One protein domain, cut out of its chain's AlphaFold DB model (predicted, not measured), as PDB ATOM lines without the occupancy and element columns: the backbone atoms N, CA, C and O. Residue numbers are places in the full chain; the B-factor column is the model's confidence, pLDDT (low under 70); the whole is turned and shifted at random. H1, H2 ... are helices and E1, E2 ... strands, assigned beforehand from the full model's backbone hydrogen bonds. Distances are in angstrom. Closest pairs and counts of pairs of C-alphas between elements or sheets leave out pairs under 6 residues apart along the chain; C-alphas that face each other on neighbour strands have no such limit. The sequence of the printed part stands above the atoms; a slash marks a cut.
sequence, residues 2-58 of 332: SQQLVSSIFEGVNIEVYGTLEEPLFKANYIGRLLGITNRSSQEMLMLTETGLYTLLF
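This is residues 2 to 58 of the 332 residues of the protein "Bro-N domain-containing protein" of Rhizoclosmatium globosum (UniProt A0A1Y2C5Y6). Look first for a twisted antiparallel sheet that opens with a long hairpin, E1 and E2, and goes on into two shorter strands, E3 and E4, with two short helices over it: H1 runs along E2, and H2 stands up by the E4 edge. A long loop, residues 35 to 46, leads from the end of H1 round to E4. The printed part has 57 residues with four named strands and two named helices, in the order E1, E2, E3, H1, E4, H2; the sheet order is E1, E2, E3, E4, all antiparallel, and the class is mixed, helices and strands. The whole is compact, with a radius of gyration of the C-alphas of 11.0 A, and rounded, with spans of 29 by 23 by 22 A.

Begin at E1, residues 4 to 10, an edge strand, and go on to E2, residues 13 to 19: they are a hairpin, antiparallel at 160 degrees, and you will find N 5 and O 17 at 2.9 A and N 15 and O 8 at 2.8 A, within hydrogen-bond range. E2 and E3, residues 24 to 27, are a hairpin too, at 138 degrees, with N 25 and O 18 at 2.8 A. E1, E2 and E3 are a meander, each strand the antiparallel neighbour of the one before. Next look at H1, residues 28 to 34, which is on the sheet at a height of 6.4 A; it is only just over E2, with 3 of its 7 C-alphas falling on that strand, and runs along the strands, at 22 degrees to E2 on the local plane. Its closest C-alphas to E2 are those of Tyr 30 and Ile 15, 6.1 A apart. E4, residues 47 to 49, is the other edge strand, the antiparallel neighbour of E3 at 144 degrees, with N 48 and O 26 at 2.7 A. E1 and E4 are apart. H2, residues 50 to 57, is on the sheet at a height of 7.5 A, lies over E4 and stands up from the sheet, its line rising 52 degrees out of the local plane. The closest C-alphas of H2 and E3 are those of Glu 50 and Pro 24, 6.2 A apart. H1 and H2 are near each other, with 7 pairs of C-alphas within 10 A. The sheet and its helices make two layers, H1 and H2 on one face of the sheet. In H1 and H2 every O i to N i+4 pair is within hydrogen-bond range.

Find C-alpha 4 at (-42.941, -6.681, 39.824); from there E1, residues 4 to 10, runs 16.8 A to C-alpha 10. E2, residues 13 to 19, is 19.6 A long and ends at C-alpha 19, at (-44.251, -4.990, 33.572). E3, residues 24 to 27, covers 10.2 A, and H1, residues 28 to 34, follows it directly and covers 9.9 A. E4, residues 47 to 49, is 6.6 A long. H2, residues 50 to 57, covers 10.6 A and ends at C-alpha 57, at (-28.922, -13.169, 23.166).

Look for the two C-alphas farthest apart at Glu 22 and Arg 40, 30.9 A. The printed part has no cut. The link from H1 to E4, 12 residues, is long; the links E1 to E2, E2 to E3, E3 to H1 and E4 to H2 are tight. The mean pLDDT of the printed part is 86.8, and you will find values under 70 at residues 39 to 44, inside the long link.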
ATOM      1  N   SER A   2     -44.390   0.334  37.408       70.50
ATOM      2  CA  SER A   2     -44.323  -1.021  36.849       70.50
ATOM      3  C   SER A   2     -44.367  -2.029  37.998       70.50
ATOM      4  O   SER A   2     -43.492  -1.999  38.862       70.50
ATOM      5  N   GLN A   3     -45.389  -2.882  38.045       84.81
ATOM      6  CA  GLN A   3     -45.480  -3.925  39.068       84.81
ATOM      7  C   GLN A   3     -44.405  -4.993  38.815       84.81
ATOM      8  O   GLN A   3     -44.063  -5.292  37.667       84.81
ATOM      9  N   GLN A   4     -43.839  -5.532  39.893       88.75
ATOM     10  CA  GLN A   4     -42.941  -6.681  39.824       88.75
ATOM     11  C   GLN A   4     -43.781  -7.936  39.569       88.75
ATOM     12  O   GLN A   4     -44.702  -8.221  40.331       88.75
ATOM     13  N   LEU A   5     -43.472  -8.672  38.501       84.94
ATOM     14  CA  LEU A   5     -44.203  -9.886  38.133       84.94
ATOM     15  C   LEU A   5     -43.633 -11.111  38.839       84.94
ATOM     16  O   LEU A   5     -44.369 -11.897  39.428       84.94
ATOM     17  N   VAL A   6     -42.317 -11.301  38.726       88.12
ATOM     18  CA  VAL A   6     -41.623 -12.514  39.173       88.12
ATOM     19  C   VAL A   6     -40.212 -12.154  39.638       88.12
ATOM     20  O   VAL A   6     -39.532 -11.338  39.015       88.12
ATOM     21  N   SER A   7     -39.771 -12.793  40.722       88.62
ATOM     22  CA  SER A   7     -38.369 -12.851  41.145       88.62
ATOM     23  C   SER A   7     -37.936 -14.309  41.131       88.62
ATOM     24  O   SER A   7     -38.602 -15.151  41.736       88.62
ATOM     25  N   SER A   8     -36.840 -14.627  40.450       90.31
ATOM     26  CA  SER A   8     -36.262 -15.971  40.472       90.31
ATOM     27  C   SER A   8     -34.741 -15.908  40.474       90.31
ATOM     28  O   SER A   8     -34.135 -14.996  39.919       90.31
ATOM     29  N   ILE A   9     -34.111 -16.886  41.123       90.50
ATOM     30  CA  ILE A   9     -32.652 -17.002  41.157       90.50
ATOM     31  C   ILE A   9     -32.233 -17.964  40.049       90.50
ATOM     32  O   ILE A   9     -32.642 -19.126  40.048       90.50
ATOM     33  N   PHE A  10     -31.408 -17.490  39.122       88.31
ATOM     34  CA  PHE A  10     -30.851 -18.279  38.029       88.31
ATOM     35  C   PHE A  10     -29.326 -18.181  38.069       88.31
ATOM     36  O   PHE A  10     -28.779 -17.083  38.052       88.31
ATOM     37  N   GLU A  11     -28.641 -19.320  38.200       89.19
ATOM     38  CA  GLU A  11     -27.172 -19.392  38.332       89.19
ATOM     39  C   GLU A  11     -26.592 -18.475  39.432       89.19
ATOM     40  O   GLU A  11     -25.499 -17.930  39.319       89.19
ATOM     41  N   GLY A  12     -27.341 -18.289  40.526       91.31
ATOM     42  CA  GLY A  12     -26.942 -17.412  41.634       91.31
ATOM     43  C   GLY A  12     -27.179 -15.917  41.386       91.31
ATOM     44  O   GLY A  12     -26.907 -15.108  42.271       91.31
ATOM     45  N   VAL A  13     -27.729 -15.535  40.231       91.25
ATOM     46  CA  VAL A  13     -28.170 -14.169  39.929       91.25
ATOM     47  C   VAL A  13     -29.672 -14.063  40.181       91.25
ATOM     48  O   VAL A  13     -30.456 -14.826  39.620       91.25
ATOM     49  N   ASN A  14     -30.096 -13.118  41.024       91.88
ATOM     50  CA  ASN A  14     -31.518 -12.818  41.195       91.88
ATOM     51  C   ASN A  14     -32.008 -11.987  40.003       91.88
ATOM     52  O   ASN A  14     -31.536 -10.870  39.787       91.88
ATOM     53  N   ILE A  15     -32.928 -12.546  39.223       92.75
ATOM     54  CA  ILE A  15     -33.540 -11.897  38.070       92.75
ATOM     55  C   ILE A  15     -34.932 -11.433  38.485       92.75
ATOM     56  O   ILE A  15     -35.813 -12.234  38.799       92.75
ATOM     57  N   GLU A  16     -35.131 -10.119  38.456       92.69
ATOM     58  CA  GLU A  16     -36.439  -9.501  38.664       92.69
ATOM     59  C   GLU A  16     -37.023  -9.091  37.313       92.69
ATOM     60  O   GLU A  16     -36.377  -8.389  36.526       92.69
ATOM     61  N   VAL A  17     -38.258  -9.521  37.067       93.69
ATOM     62  CA  VAL A  17     -39.025  -9.183  35.867       93.69
ATOM     63  C   VAL A  17     -40.162  -8.249  36.260       93.69
ATOM     64  O   VAL A  17     -40.926  -8.534  37.184       93.69
ATOM     65  N   TYR A  18     -40.274  -7.132  35.550       94.81
ATOM     66  CA  TYR A  18     -41.291  -6.100  35.758       94.81
ATOM     67  C   TYR A  18     -42.247  -6.034  34.562       94.81
ATOM     68  O   TYR A  18     -41.976  -6.628  33.522       94.81
ATOM     69  N   GLY A  19     -43.334  -5.272  34.683       94.19
ATOM     70  CA  GLY A  19     -44.251  -4.990  33.572       94.19
ATOM     71  C   GLY A  19     -45.522  -5.831  33.637       94.19
ATOM     72  O   GLY A  19     -46.046  -6.069  34.723       94.19
ATOM     73  N   THR A  20     -46.031  -6.258  32.483       93.00
ATOM     74  CA  THR A  20     -47.222  -7.120  32.376       93.00
ATOM     75  C   THR A  20     -46.856  -8.480  31.779       93.00
ATOM     76  O   THR A  20     -45.761  -8.669  31.251       93.00
ATOM     77  N   LEU A  21     -47.768  -9.455  31.850       88.88
ATOM     78  CA  LEU A  21     -47.550 -10.767  31.228       88.88
ATOM     79  C   LEU A  21     -47.314 -10.648  29.708       88.88
ATOM     80  O   LEU A  21     -46.507 -11.387  29.138       88.88
ATOM     81  N   GLU A  22     -48.002  -9.700  29.068       89.81
ATOM     82  CA  GLU A  22     -47.902  -9.426  27.632       89.81
ATOM     83  C   GLU A  22     -46.599  -8.724  27.249       89.81
ATOM     84  O   GLU A  22     -46.056  -8.994  26.174       89.81
ATOM     85  N   GLU A  23     -46.095  -7.859  28.131       93.00
ATOM     86  CA  GLU A  23     -44.925  -7.013  27.902       93.00
ATOM     87  C   GLU A  23     -43.990  -7.036  29.125       93.00
ATOM     88  O   GLU A  23     -43.976  -6.100  29.935       93.00
ATOM     89  N   PRO A  24     -43.205  -8.116  29.294       95.31
ATOM     90  CA  PRO A  24     -42.240  -8.202  30.374       95.31
ATOM     91  C   PRO A  24     -41.036  -7.302  30.090       95.31
ATOM     92  O   PRO A  24     -40.545  -7.193  28.961       95.31
ATOM     93  N   LEU A  25     -40.529  -6.699  31.158       95.38
ATOM     94  CA  LEU A  25     -39.366  -5.831  31.167       95.38
ATOM     95  C   LEU A  25     -38.292  -6.423  32.084       95.38
ATOM     96  O   LEU A  25     -38.537  -6.709  33.258       95.38
ATOM     97  N   PHE A  26     -37.086  -6.571  31.550       94.50
ATOM     98  CA  PHE A  26     -35.941  -7.176  32.225       94.50
ATOM     99  C   PHE A  26     -34.913  -6.105  32.572       94.50
ATOM    100  O   PHE A  26     -34.539  -5.307  31.718       94.50
ATOM    101  N   LYS A  27     -34.384  -6.091  33.796       93.06
ATOM    102  CA  LYS A  27     -33.268  -5.190  34.128       93.06
ATOM    103  C   LYS A  27     -32.013  -5.601  33.351       93.06
ATOM    104  O   LYS A  27     -31.502  -6.706  33.542       93.06
ATOM    105  N   ALA A  28     -31.481  -4.703  32.522       92.19
ATOM    106  CA  ALA A  28     -30.311  -4.968  31.680       92.19
ATOM    107  C   ALA A  28     -29.086  -5.397  32.497       92.19
ATOM    108  O   ALA A  28     -28.345  -6.281  32.074       92.19
ATOM    109  N   ASN A  29     -28.909  -4.828  33.695       90.75
ATOM    110  CA  ASN A  29     -27.806  -5.159  34.601       90.75
ATOM    111  C   ASN A  29     -27.782  -6.655  34.968       90.75
ATOM    112  O   ASN A  29     -26.732  -7.291  34.907       90.75
ATOM    113  N   TYR A  30     -28.937  -7.253  35.287       91.38
ATOM    114  CA  TYR A  30     -29.006  -8.674  35.650       91.38
ATOM    115  C   TYR A  30     -28.674  -9.584  34.466       91.38
ATOM    116  O   TYR A  30     -27.913 -10.536  34.619       91.38
ATOM    117  N   ILE A  31     -29.174  -9.247  33.275       92.25
ATOM    118  CA  ILE A  31     -28.871  -9.985  32.044       92.25
ATOM    119  C   ILE A  31     -27.391  -9.842  31.669       92.25
ATOM    120  O   ILE A  31     -26.747 -10.827  31.323       92.25
ATOM    121  N   GLY A  32     -26.821  -8.642  31.796       90.62
ATOM    122  CA  GLY A  32     -25.398  -8.400  31.556       90.62
ATOM    123  C   GLY A  32     -24.504  -9.223  32.483       90.62
ATOM    124  O   GLY A  32     -23.551  -9.844  32.013       90.62
ATOM    125  N   ARG A  33     -24.849  -9.306  33.779       90.69
ATOM    126  CA  ARG A  33     -24.161 -10.179  34.748       90.69
ATOM    127  C   ARG A  33     -24.254 -11.650  34.356       90.69
ATOM    128  O   ARG A  33     -23.232 -12.327  34.382       90.69
ATOM    129  N   LEU A  34     -25.439 -12.116  33.957       92.00
ATOM    130  CA  LEU A  34     -25.649 -13.500  33.528       92.00
ATOM    131  C   LEU A  34     -24.816 -13.854  32.287       92.00
ATOM    132  O   LEU A  34     -24.237 -14.930  32.211       92.00
ATOM    133  N   LEU A  35     -24.699 -12.928  31.335       90.62
ATOM    134  CA  LEU A  35     -23.900 -13.116  30.122       90.62
ATOM    135  C   LEU A  35     -22.393 -12.882  30.334       90.62
ATOM    136  O   LEU A  35     -21.623 -12.974  29.378       90.62
ATOM    137  N   GLY A  36     -21.954 -12.530  31.548       90.88
ATOM    138  CA  GLY A  36     -20.562 -12.156  31.819       90.88
ATOM    139  C   GLY A  36     -20.119 -10.871  31.111       90.88
ATOM    140  O   GLY A  36     -18.924 -10.591  31.012       90.88
ATOM    141  N   ILE A  37     -21.069 -10.069  30.622       88.44
ATOM    142  CA  ILE A  37     -20.814  -8.767  30.007       88.44
ATOM    143  C   ILE A  37     -20.682  -7.758  31.148       88.44
ATOM    144  O   ILE A  37     -21.589  -6.987  31.458       88.44
ATOM    145  N   THR A  38     -19.534  -7.778  31.819       70.62
ATOM    146  CA  THR A  38     -19.197  -6.819  32.875       70.62
ATOM    147  C   THR A  38     -18.794  -5.477  32.269       70.62
ATOM    148  O   THR A  38     -17.646  -5.050  32.388       70.62
ATOM    149  N   ASN A  39     -19.724  -4.791  31.605       61.78
ATOM    150  CA  ASN A  39     -19.526  -3.386  31.271       61.78
ATOM    151  C   ASN A  39     -19.846  -2.545  32.510       61.78
ATOM    152  O   ASN A  39     -20.991  -2.434  32.933       61.78
ATOM    153  N   ARG A  40     -18.801  -1.966  33.112       55.97
ATOM    154  CA  ARG A  40     -18.849  -1.175  34.358       55.97
ATOM    155  C   ARG A  40     -19.533   0.192  34.223       55.97
ATOM    156  O   ARG A  40     -19.548   0.959  35.179       55.97
ATOM    157  N   SER A  41     -20.064   0.538  33.056       56.06
ATOM    158  CA  SER A  41     -20.717   1.827  32.838       56.06
ATOM    159  C   SER A  41     -22.166   1.754  33.318       56.06
ATOM    160  O   SER A  41     -22.979   1.182  32.609       56.06
ATOM    161  N   SER A  42     -22.449   2.276  34.515       61.72
ATOM    162  CA  SER A  42     -23.692   2.857  35.078       61.72
ATOM    163  C   SER A  42     -25.083   2.550  34.470       61.72
ATOM    164  O   SER A  42     -26.001   3.353  34.605       61.72
ATOM    165  N   GLN A  43     -25.299   1.405  33.821       61.44
ATOM    166  CA  GLN A  43     -26.566   1.004  33.190       61.44
ATOM    167  C   GLN A  43     -27.556   0.421  34.208       61.44
ATOM    168  O   GLN A  43     -28.338  -0.477  33.896       61.44
ATOM    169  N   GLU A  44     -27.542   0.922  35.442       65.88
ATOM    170  CA  GLU A  44     -28.406   0.420  36.514       65.88
ATOM    171  C   GLU A  44     -29.898   0.659  36.230       65.88
ATOM    172  O   GLU A  44     -30.740  -0.025  36.805       65.88
ATOM    173  N   MET A  45     -30.229   1.553  35.288       74.44
ATOM    174  CA  MET A  45     -31.609   1.928  34.955       74.44
ATOM    175  C   MET A  45     -32.116   1.465  33.581       74.44
ATOM    176  O   MET A  45     -33.267   1.743  33.249       74.44
ATOM    177  N   LEU A  46     -31.322   0.761  32.767       88.38
ATOM    178  CA  LEU A  46     -31.831   0.295  31.472       88.38
ATOM    179  C   LEU A  46     -32.714  -0.945  31.656       88.38
ATOM    180  O   LEU A  46     -32.273  -1.979  32.161       88.38
ATOM    181  N   MET A  47     -33.966  -0.832  31.217       93.25
ATOM    182  CA  MET A  47     -34.911  -1.941  31.116       93.25
ATOM    183  C   MET A  47     -34.925  -2.441  29.672       93.25
ATOM    184  O   MET A  47     -35.044  -1.658  28.733       93.25
ATOM    185  N   LEU A  48     -34.798  -3.748  29.496       93.81
ATOM    186  CA  LEU A  48     -34.891  -4.432  28.219       93.81
ATOM    187  C   LEU A  48     -36.314  -4.935  28.036       93.81
ATOM    188  O   LEU A  48     -36.847  -5.637  28.894       93.81
ATOM    189  N   THR A  49     -36.903  -4.618  26.891       95.31
ATOM    190  CA  THR A  49     -38.071  -5.349  26.408       95.31
ATOM    191  C   THR A  49     -37.667  -6.779  26.070       95.31
ATOM    192  O   THR A  49     -36.493  -7.085  25.853       95.31
ATOM    193  N   GLU A  50     -38.649  -7.667  25.971       91.44
ATOM    194  CA  GLU A  50     -38.412  -9.042  25.539       91.44
ATOM    195  C   GLU A  50     -37.693  -9.120  24.181       91.44
ATOM    196  O   GLU A  50     -36.736  -9.871  24.014       91.44
ATOM    197  N   THR A  51     -38.095  -8.276  23.226       90.62
ATOM    198  CA  THR A  51     -37.430  -8.165  21.922       90.62
ATOM    199  C   THR A  51     -35.972  -7.736  22.067       90.62
ATOM    200  O   THR A  51     -35.098  -8.375  21.487       90.62
ATOM    201  N   GLY A  52     -35.693  -6.725  22.896       92.06
ATOM    202  CA  GLY A  52     -34.332  -6.267  23.174       92.06
ATOM    203  C   GLY A  52     -33.469  -7.339  23.841       92.06
ATOM    204  O   GLY A  52     -32.300  -7.496  23.486       92.06
ATOM    205  N   LEU A  53     -34.046  -8.129  24.752       92.56
ATOM    206  CA  LEU A  53     -33.374  -9.274  25.362       92.56
ATOM    207  C   LEU A  53     -32.959 -10.307  24.304       92.56
ATOM    208  O   LEU A  53     -31.808 -10.742  24.294       92.56
ATOM    209  N   TYR A  54     -33.855 -10.679  23.389       89.44
ATOM    210  CA  TYR A  54     -33.514 -11.643  22.340       89.44
ATOM    211  C   TYR A  54     -32.494 -11.097  21.345       89.44
ATOM    212  O   TYR A  54     -31.609 -11.840  20.927       89.44
ATOM    213  N   THR A  55     -32.555  -9.809  21.007       89.62
ATOM    214  CA  THR A  55     -31.522  -9.176  20.175       89.62
ATOM    215  C   THR A  55     -30.141  -9.273  20.828       89.62
ATOM    216  O   THR A  55     -29.154  -9.516  20.135       89.62
ATOM    217  N   LEU A  56     -30.059  -9.150  22.157       90.00
ATOM    218  CA  LEU A  56     -28.804  -9.327  22.897       90.00
ATOM    219  C   LEU A  56     -28.334 -10.785  22.940       90.00
ATOM    220  O   LEU A  56     -27.143 -11.041  22.785       90.00
ATOM    221  N   LEU A  57     -29.250 -11.737  23.138       89.00
ATOM    222  CA  LEU A  57     -28.922 -13.169  23.166       89.00
ATOM    223  C   LEU A  57     -28.494 -13.699  21.793       89.00
ATOM    224  O   LEU A  57     -27.674 -14.613  21.704       89.00
ATOM    225  N   PHE A  58     -29.027 -13.118  20.721       86.00
ATOM    226  CA  PHE A  58     -28.762 -13.529  19.351       86.00
ATOM    227  C   PHE A  58     -28.180 -12.362  18.532       86.00
ATOM    228  O   PHE A  58     -28.860 -11.829  17.653       86.00
TER     229      PHE A  58